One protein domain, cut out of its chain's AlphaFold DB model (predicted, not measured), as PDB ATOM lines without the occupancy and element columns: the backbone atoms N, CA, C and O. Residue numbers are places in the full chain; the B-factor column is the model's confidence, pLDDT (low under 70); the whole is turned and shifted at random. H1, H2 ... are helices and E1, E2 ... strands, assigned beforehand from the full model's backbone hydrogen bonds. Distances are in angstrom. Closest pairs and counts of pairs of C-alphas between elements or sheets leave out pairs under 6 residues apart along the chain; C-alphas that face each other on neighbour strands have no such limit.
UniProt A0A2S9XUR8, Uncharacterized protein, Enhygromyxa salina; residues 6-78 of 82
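This is residues 6 to 78 of the 82 residues of an uncharacterized protein of Enhygromyxa salina (UniProt A0A2S9XUR8). A small twisted sheet of three strands has H1 slanting over one face beside a bare opposite face, while H2 sits off to one side and only grazes the sheet with its residues 51 to 55. The long link between the two helices swings out, and residues 37 to 50, the first part of H2 among them, stick out from the body. The printed part has 73 residues, with two named helices and three named strands in the order E1, H1, H2, E2, E3. The sheet is mixed, in the order E1, E2, E3, and the class is mixed, helices and strands. The whole is compact, with a radius of gyration of the C-alphas of 13.0 A, and flat, spanning 31 by 31 by 15 A.

Start at E1, residues 6 to 9, an edge strand parallel to the inner strand E2, residues 60 to 66; look for N 7 and O 63, 2.9 A apart, and N 65 and O 7, 2.8 A apart. H1, residues 17 to 28, is on the sheet at a height of 9.0 A. It lies over the other edge strand, E3, residues 73 to 77, and runs slantwise to it at 49 degrees on the local plane; E2 is only just not under H1, with 2 of its C-alphas falling there. The closest C-alphas of H1 and E3 are those of Ile 25 and His 76, 7.0 A apart. H2, residues 45 to 55, is apart from H1 and only grazes the sheet; its closest C-alpha to E2 is Glu 54, 6.8 A from that of Val 60. E1, H1, H2 and E2 form a strand-helix-strand unit, two parallel neighbour strands with helices between, and its crossover is right-handed. E2 and E3 form an antiparallel hairpin, with N 62 and O 75 2.8 A apart. The sheet is only just strongly twisted, its C-alphas lying up to 4.2 A off the best plane. In H1 and H2 every O i to N i+4 pair is within hydrogen-bond range.

Find C-alpha 6 at (-39.764, -32.670, -39.074), where E1 begins; it is 9.2 A long. H1 runs 16.4 A from C-alpha 17 at (-50.061, -43.965, -47.117), and H2 runs 15.2 A. E2 measures 19.0 A and E3 13.2 A, ending at C-alpha 77 at (-51.776, -31.553, -39.803).

The two C-alphas farthest apart are those of Ala 27 and Ala 40, 36.9 A. The printed part has no cut. The link from H1 to H2 is long, residues 29 to 44. The mean pLDDT of the printed part is 81.2, and residues 67 to 78 are under 70.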
ATOM      1  N   LEU A   6     -40.189 -31.576 -38.215       88.81
ATOM      2  CA  LEU A   6     -39.764 -32.670 -39.074       88.81
ATOM      3  C   LEU A   6     -39.899 -33.970 -38.289       88.81
ATOM      4  O   LEU A   6     -39.198 -34.182 -37.300       88.81
ATOM      5  N   PHE A   7     -40.809 -34.827 -38.731       86.12
ATOM      6  CA  PHE A   7     -41.084 -36.109 -38.104       86.12
ATOM      7  C   PHE A   7     -40.533 -37.245 -38.949       86.12
ATOM      8  O   PHE A   7     -40.539 -37.194 -40.179       86.12
ATOM      9  N   ARG A   8     -40.068 -38.298 -38.280       82.56
ATOM     10  CA  ARG A   8     -39.673 -39.527 -38.960       82.56
ATOM     11  C   ARG A   8     -40.924 -40.271 -39.414       82.56
ATOM     12  O   ARG A   8     -41.706 -40.730 -38.591       82.56
ATOM     13  N   TYR A   9     -41.079 -40.439 -40.714       83.12
ATOM     14  CA  TYR A   9     -42.091 -41.304 -41.287       83.12
ATOM     15  C   TYR A   9     -41.573 -42.738 -41.385       83.12
ATOM     16  O   TYR A   9     -40.384 -42.980 -41.602       83.12
ATOM     17  N   ARG A  10     -42.484 -43.689 -41.199       78.19
ATOM     18  CA  ARG A  10     -42.248 -45.101 -41.469       78.19
ATOM     19  C   ARG A  10     -43.526 -45.698 -42.025       78.19
ATOM     20  O   ARG A  10     -44.545 -45.694 -41.333       78.19
ATOM     21  N   ASN A  11     -43.472 -46.225 -43.242       76.69
ATOM     22  CA  ASN A  11     -44.618 -46.934 -43.786       76.69
ATOM     23  C   ASN A  11     -44.698 -48.327 -43.152       76.69
ATOM     24  O   ASN A  11     -43.863 -49.190 -43.410       76.69
ATOM     25  N   LEU A  12     -45.683 -48.535 -42.281       75.12
ATOM     26  CA  LEU A  12     -45.957 -49.846 -41.682       75.12
ATOM     27  C   LEU A  12     -46.965 -50.660 -42.506       75.12
ATOM     28  O   LEU A  12     -47.245 -51.807 -42.165       75.12
ATOM     29  N   LEU A  13     -47.520 -50.067 -43.565       77.44
ATOM     30  CA  LEU A  13     -48.548 -50.656 -44.411       77.44
ATOM     31  C   LEU A  13     -47.982 -50.990 -45.793       77.44
ATOM     32  O   LEU A  13     -46.992 -50.421 -46.245       77.44
ATOM     33  N   THR A  14     -48.643 -51.911 -46.491       72.44
ATOM     34  CA  THR A  14     -48.338 -52.236 -47.894       72.44
ATOM     35  C   THR A  14     -48.897 -51.208 -48.880       72.44
ATOM     36  O   THR A  14     -48.594 -51.269 -50.069       72.44
ATOM     37  N   THR A  15     -49.719 -50.272 -48.405       78.75
ATOM     38  CA  THR A  15     -50.360 -49.224 -49.202       78.75
ATOM     39  C   THR A  15     -49.549 -47.927 -49.199       78.75
ATOM     40  O   THR A  15     -48.781 -47.647 -48.272       78.75
ATOM     41  N   ASP A  16     -49.730 -47.113 -50.242       82.00
ATOM     42  CA  ASP A  16     -49.131 -45.779 -50.350       82.00
ATOM     43  C   ASP A  16     -49.838 -44.783 -49.419       82.00
ATOM     44  O   ASP A  16     -50.718 -44.017 -49.809       82.00
ATOM     45  N   THR A  17     -49.459 -44.818 -48.144       83.81
ATOM     46  CA  THR A  17     -50.061 -43.965 -47.117       83.81
ATOM     47  C   THR A  17     -49.828 -42.480 -47.414       83.81
ATOM     48  O   THR A  17     -50.730 -41.674 -47.193       83.81
ATOM     49  N   LEU A  18     -48.651 -42.099 -47.928       83.81
ATOM     50  CA  LEU A  18     -48.344 -40.698 -48.238       83.81
ATOM     51  C   LEU A  18     -49.188 -40.180 -49.406       83.81
ATOM     52  O   LEU A  18     -49.693 -39.058 -49.330       83.81
ATOM     53  N   GLY A  19     -49.384 -40.994 -50.445       86.19
ATOM     54  CA  GLY A  19     -50.277 -40.678 -51.556       86.19
ATOM     55  C   GLY A  19     -51.719 -40.448 -51.105       86.19
ATOM     56  O   GLY A  19     -52.341 -39.467 -51.514       86.19
ATOM     57  N   GLU A  20     -52.243 -41.279 -50.202       86.75
ATOM     58  CA  GLU A  20     -53.597 -41.089 -49.660       86.75
ATOM     59  C   GLU A  20     -53.718 -39.818 -48.805       86.75
ATOM     60  O   GLU A  20     -54.687 -39.070 -48.946       86.75
ATOM     61  N   HIS A  21     -52.713 -39.500 -47.984       86.38
ATOM     62  CA  HIS A  21     -52.707 -38.241 -47.230       86.38
ATOM     63  C   HIS A  21     -52.617 -37.029 -48.161       86.38
ATOM     64  O   HIS A  21     -53.297 -36.033 -47.925       86.38
ATOM     65  N   ARG A  22     -51.832 -37.108 -49.247       88.00
ATOM     66  CA  ARG A  22     -51.768 -36.042 -50.258       88.00
ATOM     67  C   ARG A  22     -53.141 -35.776 -50.861       88.00
ATOM     68  O   ARG A  22     -53.550 -34.625 -50.889       88.00
ATOM     69  N   LYS A  23     -53.869 -36.821 -51.267       91.56
ATOM     70  CA  LYS A  23     -55.231 -36.681 -51.813       91.56
ATOM     71  C   LYS A  23     -56.170 -35.981 -50.830       91.56
ATOM     72  O   LYS A  23     -56.926 -35.105 -51.236       91.56
ATOM     73  N   LEU A  24     -56.111 -36.342 -49.546       91.00
ATOM     74  CA  LEU A  24     -56.922 -35.699 -48.507       91.00
ATOM     75  C   LEU A  24     -56.542 -34.228 -48.310       91.00
ATOM     76  O   LEU A  24     -57.427 -33.383 -48.233       91.00
ATOM     77  N   ILE A  25     -55.247 -33.912 -48.278       90.88
ATOM     78  CA  ILE A  25     -54.758 -32.532 -48.153       90.88
ATOM     79  C   ILE A  25     -55.156 -31.702 -49.375       90.88
ATOM     80  O   ILE A  25     -55.602 -30.572 -49.214       90.88
ATOM     81  N   ASP A  26     -55.053 -32.246 -50.586       91.56
ATOM     82  CA  ASP A  26     -55.442 -31.534 -51.805       91.56
ATOM     83  C   ASP A  26     -56.961 -31.273 -51.839       91.56
ATOM     84  O   ASP A  26     -57.403 -30.236 -52.332       91.56
ATOM     85  N   ALA A  27     -57.767 -32.185 -51.280       94.00
ATOM     86  CA  ALA A  27     -59.223 -32.062 -51.225       94.00
ATOM     87  C   ALA A  27     -59.739 -31.171 -50.078       94.00
ATOM     88  O   ALA A  27     -60.767 -30.509 -50.232       94.00
ATOM     89  N   HIS A  28     -59.063 -31.166 -48.925       92.81
ATOM     90  CA  HIS A  28     -59.568 -30.560 -47.684       92.81
ATOM     91  C   HIS A  28     -58.656 -29.474 -47.095       92.81
ATOM     92  O   HIS A  28     -59.049 -28.798 -46.150       92.81
ATOM     93  N   GLY A  29     -57.454 -29.285 -47.640       89.69
ATOM     94  CA  GLY A  29     -56.422 -28.367 -47.142       89.69
ATOM     95  C   GLY A  29     -55.542 -28.950 -46.026       89.69
ATOM     96  O   GLY A  29     -54.414 -28.494 -45.830       89.69
ATOM     97  N   SER A  30     -56.026 -29.973 -45.324       89.81
ATOM     98  CA  SER A  30     -55.376 -30.605 -44.172       89.81
ATOM     99  C   SER A  30     -55.871 -32.037 -43.976       89.81
ATOM    100  O   SER A  30     -56.889 -32.451 -44.532       89.81
ATOM    101  N   CYS A  31     -55.139 -32.819 -43.182       87.56
ATOM    102  CA  CYS A  31     -55.585 -34.131 -42.732       87.56
ATOM    103  C   CYS A  31     -55.237 -34.357 -41.258       87.56
ATOM    104  O   CYS A  31     -54.303 -33.761 -40.714       87.56
ATOM    105  N   TRP A  32     -55.978 -35.254 -40.612       82.25
ATOM    106  CA  TRP A  32     -55.631 -35.740 -39.282       82.25
ATOM    107  C   TRP A  32     -54.422 -36.685 -39.356       82.25
ATOM    108  O   TRP A  32     -54.140 -37.279 -40.396       82.25
ATOM    109  N   TRP A  33     -53.702 -36.823 -38.244       78.75
ATOM    110  CA  TRP A  33     -52.533 -37.698 -38.130       78.75
ATOM    111  C   TRP A  33     -52.415 -38.272 -36.720       78.75
ATOM    112  O   TRP A  33     -52.915 -37.686 -35.761       78.75
ATOM    113  N   GLY A  34     -51.716 -39.404 -36.594       75.50
ATOM    114  CA  GLY A  34     -51.344 -40.008 -35.317       75.50
ATOM    115  C   GLY A  34     -49.855 -40.345 -35.273       75.50
ATOM    116  O   GLY A  34     -49.295 -40.856 -36.243       75.50
ATOM    117  N   TRP A  35     -49.208 -40.069 -34.141       77.19
ATOM    118  CA  TRP A  35     -47.810 -40.418 -33.906       77.19
ATOM    119  C   TRP A  35     -47.700 -41.642 -32.996       77.19
ATOM    120  O   TRP A  35     -48.349 -41.706 -31.955       77.19
ATOM    121  N   TRP A  36     -46.849 -42.597 -33.373       76.94
ATOM    122  CA  TRP A  36     -46.552 -43.772 -32.558       76.94
ATOM    123  C   TRP A  36     -45.202 -43.598 -31.872       76.94
ATOM    124  O   TRP A  36     -44.167 -43.550 -32.534       76.94
ATOM    125  N   GLN A  37     -45.221 -43.539 -30.542       77.69
ATOM    126  CA  GLN A  37     -44.028 -43.488 -29.702       77.69
ATOM    127  C   GLN A  37     -43.741 -44.874 -29.111       77.69
ATOM    128  O   GLN A  37     -44.656 -45.585 -28.688       77.69
ATOM    129  N   ARG A  38     -42.468 -45.278 -29.060       78.81
ATOM    130  CA  ARG A  38     -42.070 -46.500 -28.340       78.81
ATOM    131  C   ARG A  38     -42.065 -46.252 -26.824       78.81
ATOM    132  O   ARG A  38     -41.671 -45.169 -26.410       78.81
ATOM    133  N   PRO A  39     -42.344 -47.265 -25.978       78.62
ATOM    134  CA  PRO A  39     -42.379 -47.092 -24.519       78.62
ATOM    135  C   PRO A  39     -41.102 -46.519 -23.876       78.62
ATOM    136  O   PRO A  39     -41.162 -46.001 -22.770       78.62
ATOM    137  N   ALA A  40     -39.949 -46.639 -24.542       82.75
ATOM    138  CA  ALA A  40     -38.654 -46.158 -24.053       82.75
ATOM    139  C   ALA A  40     -38.171 -44.862 -24.735       82.75
ATOM    140  O   ALA A  40     -37.065 -44.405 -24.455       82.75
ATOM    141  N   GLU A  41     -38.938 -44.299 -25.673       79.75
ATOM    142  CA  GLU A  41     -38.598 -43.010 -26.280       79.75
ATOM    143  C   GLU A  41     -38.964 -41.867 -25.331       79.75
ATOM    144  O   GLU A  41     -39.952 -41.953 -24.607       79.75
ATOM    145  N   ASP A  42     -38.187 -40.783 -25.357       83.12
ATOM    146  CA  ASP A  42     -38.531 -39.533 -24.676       83.12
ATOM    147  C   ASP A  42     -39.898 -39.027 -25.169       83.12
ATOM    148  O   ASP A  42     -40.144 -38.954 -26.376       83.12
ATOM    149  N   GLU A  43     -40.774 -38.674 -24.229       83.75
ATOM    150  CA  GLU A  43     -42.116 -38.155 -24.495       83.75
ATOM    151  C   GLU A  43     -42.109 -36.812 -25.213       83.75
ATOM    152  O   GLU A  43     -43.133 -36.450 -25.774       83.75
ATOM    153  N   ARG A  44     -40.995 -36.066 -25.232       87.62
ATOM    154  CA  ARG A  44     -40.884 -34.747 -25.881       87.62
ATOM    155  C   ARG A  44     -42.068 -33.829 -25.549       87.62
ATOM    156  O   ARG A  44     -42.582 -33.135 -26.422       87.62
ATOM    157  N   ARG A  45     -42.510 -33.817 -24.285       87.88
ATOM    158  CA  ARG A  45     -43.737 -33.121 -23.843       87.88
ATOM    159  C   ARG A  45     -43.818 -31.669 -24.308       87.88
ATOM    160  O   ARG A  45     -44.869 -31.238 -24.761       87.88
ATOM    161  N   GLU A  46     -42.711 -30.930 -24.240       90.81
ATOM    162  CA  GLU A  46     -42.663 -29.526 -24.674       90.81
ATOM    163  C   GLU A  46     -42.898 -29.361 -26.184       90.81
ATOM    164  O   GLU A  46     -43.585 -28.427 -26.604       90.81
ATOM    165  N   LEU A  47     -42.378 -30.287 -27.003       90.31
ATOM    166  CA  LEU A  47     -42.610 -30.310 -28.451       90.31
ATOM    167  C   LEU A  47     -44.102 -30.496 -28.737       90.31
ATOM    168  O   LEU A  47     -44.663 -29.742 -29.532       90.31
ATOM    169  N   TRP A  48     -44.730 -31.478 -28.085       88.62
ATOM    170  CA  TRP A  48     -46.145 -31.781 -28.290       88.62
ATOM    171  C   TRP A  48     -47.046 -30.667 -27.783       88.62
ATOM    172  O   TRP A  48     -47.888 -30.213 -28.544       88.62
ATOM    173  N   ALA A  49     -46.803 -30.135 -26.584       92.12
ATOM    174  CA  ALA A  49     -47.562 -29.000 -26.059       92.12
ATOM    175  C   ALA A  49     -47.486 -27.779 -26.993       92.12
ATOM    176  O   ALA A  49     -48.481 -27.087 -27.223       92.12
ATOM    177  N   THR A  50     -46.310 -27.524 -27.577       93.88
ATOM    178  CA  THR A  50     -46.141 -26.439 -28.552       93.88
ATOM    179  C   THR A  50     -46.914 -26.727 -29.837       93.88
ATOM    180  O   THR A  50     -47.648 -25.860 -30.308       93.88
ATOM    181  N   LEU A  51     -46.782 -27.935 -30.397       91.56
ATOM    182  CA  LEU A  51     -47.491 -28.323 -31.615       91.56
ATOM    183  C   LEU A  51     -49.014 -28.290 -31.418       91.56
ATOM    184  O   LEU A  51     -49.714 -27.743 -32.259       91.56
ATOM    185  N   GLU A  52     -49.530 -28.798 -30.301       90.94
ATOM    186  CA  GLU A  52     -50.954 -28.747 -29.948       90.94
ATOM    187  C   GLU A  52     -51.472 -27.305 -29.890       90.94
ATOM    188  O   GLU A  52     -52.514 -26.994 -30.468       90.94
ATOM    189  N   SER A  53     -50.714 -26.394 -29.267       93.56
ATOM    190  CA  SER A  53     -51.059 -24.968 -29.230       93.56
ATOM    191  C   SER A  53     -51.079 -24.320 -30.618       93.56
ATOM    192  O   SER A  53     -51.871 -23.406 -30.864       93.56
ATOM    193  N   GLU A  54     -50.202 -24.746 -31.529       93.19
ATOM    194  CA  GLU A  54     -50.185 -24.252 -32.908       93.19
ATOM    195  C   GLU A  54     -51.341 -24.815 -33.730       93.19
ATOM    196  O   GLU A  54     -52.041 -24.047 -34.388       93.19
ATOM    197  N   VAL A  55     -51.598 -26.119 -33.636       91.94
ATOM    198  CA  VAL A  55     -52.675 -26.775 -34.385       91.94
ATOM    199  C   VAL A  55     -54.056 -26.280 -33.931       91.94
ATOM    200  O   VAL A  55     -54.966 -26.154 -34.749       91.94
ATOM    201  N   ALA A  56     -54.209 -25.890 -32.661       91.06
ATOM    202  CA  ALA A  56     -55.420 -25.231 -32.162       91.06
ATOM    203  C   ALA A  56     -55.726 -23.883 -32.852       91.06
ATOM    204  O   ALA A  56     -56.857 -23.404 -32.789       91.06
ATOM    205  N   LYS A  57     -54.738 -23.260 -33.509       93.56
ATOM    206  CA  LYS A  57     -54.891 -21.997 -34.254       93.56
ATOM    207  C   LYS A  57     -55.148 -22.220 -35.748       93.56
ATOM    208  O   LYS A  57     -55.482 -21.265 -36.446       93.56
ATOM    209  N   GLY A  58     -54.984 -23.447 -36.239       90.62
ATOM    210  CA  GLY A  58     -55.166 -23.822 -37.637       90.62
ATOM    211  C   GLY A  58     -54.162 -24.883 -38.097       90.62
ATOM    212  O   GLY A  58     -53.304 -25.300 -37.320       90.62
ATOM    213  N   PRO A  59     -54.242 -25.329 -39.362       91.19
ATOM    214  CA  PRO A  59     -53.369 -26.380 -39.869       91.19
ATOM    215  C   PRO A  59     -51.881 -26.017 -39.813       91.19
ATOM    216  O   PRO A  59     -51.477 -24.933 -40.245       91.19
ATOM    217  N   VAL A  60     -51.052 -26.950 -39.343       91.56
ATOM    218  CA  VAL A  60     -49.599 -26.760 -39.213       91.56
ATOM    219  C   VAL A  60     -48.861 -27.588 -40.270       91.56
ATOM    220  O   VAL A  60     -49.070 -28.803 -40.352       91.56
ATOM    221  N   PRO A  61     -47.980 -26.977 -41.087       90.38
ATOM    222  CA  PRO A  61     -47.146 -27.718 -42.023       90.38
ATOM    223  C   PRO A  61     -46.062 -28.501 -41.278       90.38
ATOM    224  O   PRO A  61     -45.271 -27.930 -40.521       90.38
ATOM    225  N   ILE A  62     -45.979 -29.803 -41.549       89.06
ATOM    226  CA  ILE A  62     -44.948 -30.685 -41.007       89.06
ATOM    227  C   ILE A  62     -44.185 -31.394 -42.134       89.06
ATOM    228  O   ILE A  62     -44.741 -31.844 -43.139       89.06
ATOM    229  N   GLY A  63     -42.875 -31.512 -41.974       89.00
ATOM    230  CA  GLY A  63     -42.061 -32.367 -42.826       89.00
ATOM    231  C   GLY A  63     -42.158 -33.818 -42.372       89.00
ATOM    232  O   GLY A  63     -42.126 -34.091 -41.171       89.00
ATOM    233  N   LEU A  64     -42.203 -34.744 -43.327       86.00
ATOM    234  CA  LEU A  64     -42.038 -36.171 -43.087       86.00
ATOM    235  C   LEU A  64     -40.744 -36.649 -43.743       86.00
ATOM    236  O   LEU A  64     -40.595 -36.659 -44.965       86.00
ATOM    237  N   PHE A  65     -39.802 -37.064 -42.908       83.69
ATOM    238  CA  PHE A  65     -38.567 -37.691 -43.347       83.69
ATOM    239  C   PHE A  65     -38.725 -39.206 -43.300       83.69
ATOM    240  O   PHE A  65     -38.823 -39.782 -42.214       83.69
ATOM    241  N   ASP A  66     -38.735 -39.853 -44.462       75.75
ATOM    242  CA  ASP A  66     -38.600 -41.302 -44.516       75.75
ATOM    243  C   ASP A  66     -37.138 -41.688 -44.289       75.75
ATOM    244  O   ASP A  66     -36.239 -41.309 -45.037       75.75
ATOM    245  N   SER A  67     -36.913 -42.420 -43.203       66.56
ATOM    246  CA  SER A  67     -35.602 -42.974 -42.861       66.56
ATOM    247  C   SER A  67     -35.288 -44.273 -43.600       66.56
ATOM    248  O   SER A  67     -34.162 -44.764 -43.513       66.56
ATOM    249  N   GLU A  68     -36.291 -44.886 -44.231       62.09
ATOM    250  CA  GLU A  68     -36.107 -46.055 -45.077       62.09
ATOM    251  C   GLU A  68     -35.703 -45.592 -46.494       62.09
ATOM    252  O   GLU A  68     -35.973 -44.453 -46.876       62.09
ATOM    253  N   PRO A  69     -34.995 -46.406 -47.299       51.50
ATOM    254  CA  PRO A  69     -34.321 -45.917 -48.509       51.50
ATOM    255  C   PRO A  69     -35.224 -45.413 -49.658       51.50
ATOM    256  O   PRO A  69     -34.728 -45.284 -50.778       51.50
ATOM    257  N   LYS A  70     -36.534 -45.182 -49.464       48.88
ATOM    258  CA  LYS A  70     -37.480 -44.890 -50.552       48.88
ATOM    259  C   LYS A  70     -38.636 -43.944 -50.137       48.88
ATOM    260  O   LYS A  70     -39.752 -44.413 -49.976       48.88
ATOM    261  N   GLN A  71     -38.376 -42.627 -50.223       51.22
ATOM    262  CA  GLN A  71     -39.315 -41.482 -50.404       51.22
ATOM    263  C   GLN A  71     -39.689 -40.632 -49.166       51.22
ATOM    264  O   GLN A  71     -40.499 -41.023 -48.340       51.22
ATOM    265  N   GLY A  72     -39.203 -39.381 -49.113       51.53
ATOM    266  CA  GLY A  72     -39.678 -38.341 -48.178       51.53
ATOM    267  C   GLY A  72     -40.771 -37.435 -48.770       51.53
ATOM    268  O   GLY A  72     -40.866 -37.288 -49.989       51.53
ATOM    269  N   GLY A  73     -41.575 -36.791 -47.912       60.09
ATOM    270  CA  GLY A  73     -42.698 -35.922 -48.303       60.09
ATOM    271  C   GLY A  73     -43.024 -34.835 -47.265       60.09
ATOM    272  O   GLY A  73     -42.449 -34.787 -46.187       60.09
ATOM    273  N   THR A  74     -43.934 -33.912 -47.578       54.44
ATOM    274  CA  THR A  74     -44.423 -32.869 -46.641       54.44
ATOM    275  C   THR A  74     -45.932 -33.015 -46.466       54.44
ATOM    276  O   THR A  74     -46.627 -33.125 -47.476       54.44
ATOM    277  N   VAL A  75     -46.448 -33.008 -45.234       63.78
ATOM    278  CA  VAL A  75     -47.893 -33.106 -44.938       63.78
ATOM    279  C   VAL A  75     -48.345 -31.953 -44.039       63.78
ATOM    280  O   VAL A  75     -47.529 -31.293 -43.404       63.78
ATOM    281  N   HIS A  76     -49.646 -31.680 -43.994       65.38
ATOM    282  CA  HIS A  76     -50.229 -30.601 -43.192       65.38
ATOM    283  C   HIS A  76     -51.210 -31.200 -42.184       65.38
ATOM    284  O   HIS A  76     -52.138 -31.900 -42.592       65.38
ATOM    285  N   LEU A  77     -50.990 -30.955 -40.887       67.75
ATOM    286  CA  LEU A  77     -51.776 -31.553 -39.803       67.75
ATOM    287  C   LEU A  77     -52.863 -30.622 -39.273       67.75
ATOM    288  O   LEU A  77     -52.617 -29.431 -39.100       67.75
ATOM    289  N   GLU A  78     -54.015 -31.196 -38.920       51.78
ATOM    290  CA  GLU A  78     -55.080 -30.554 -38.140       51.78
ATOM    291  C   GLU A  78     -55.483 -31.394 -36.912       51.78
ATOM    292  O   GLU A  78     -55.360 -32.621 -36.915       51.78
TER     293      GLU A  78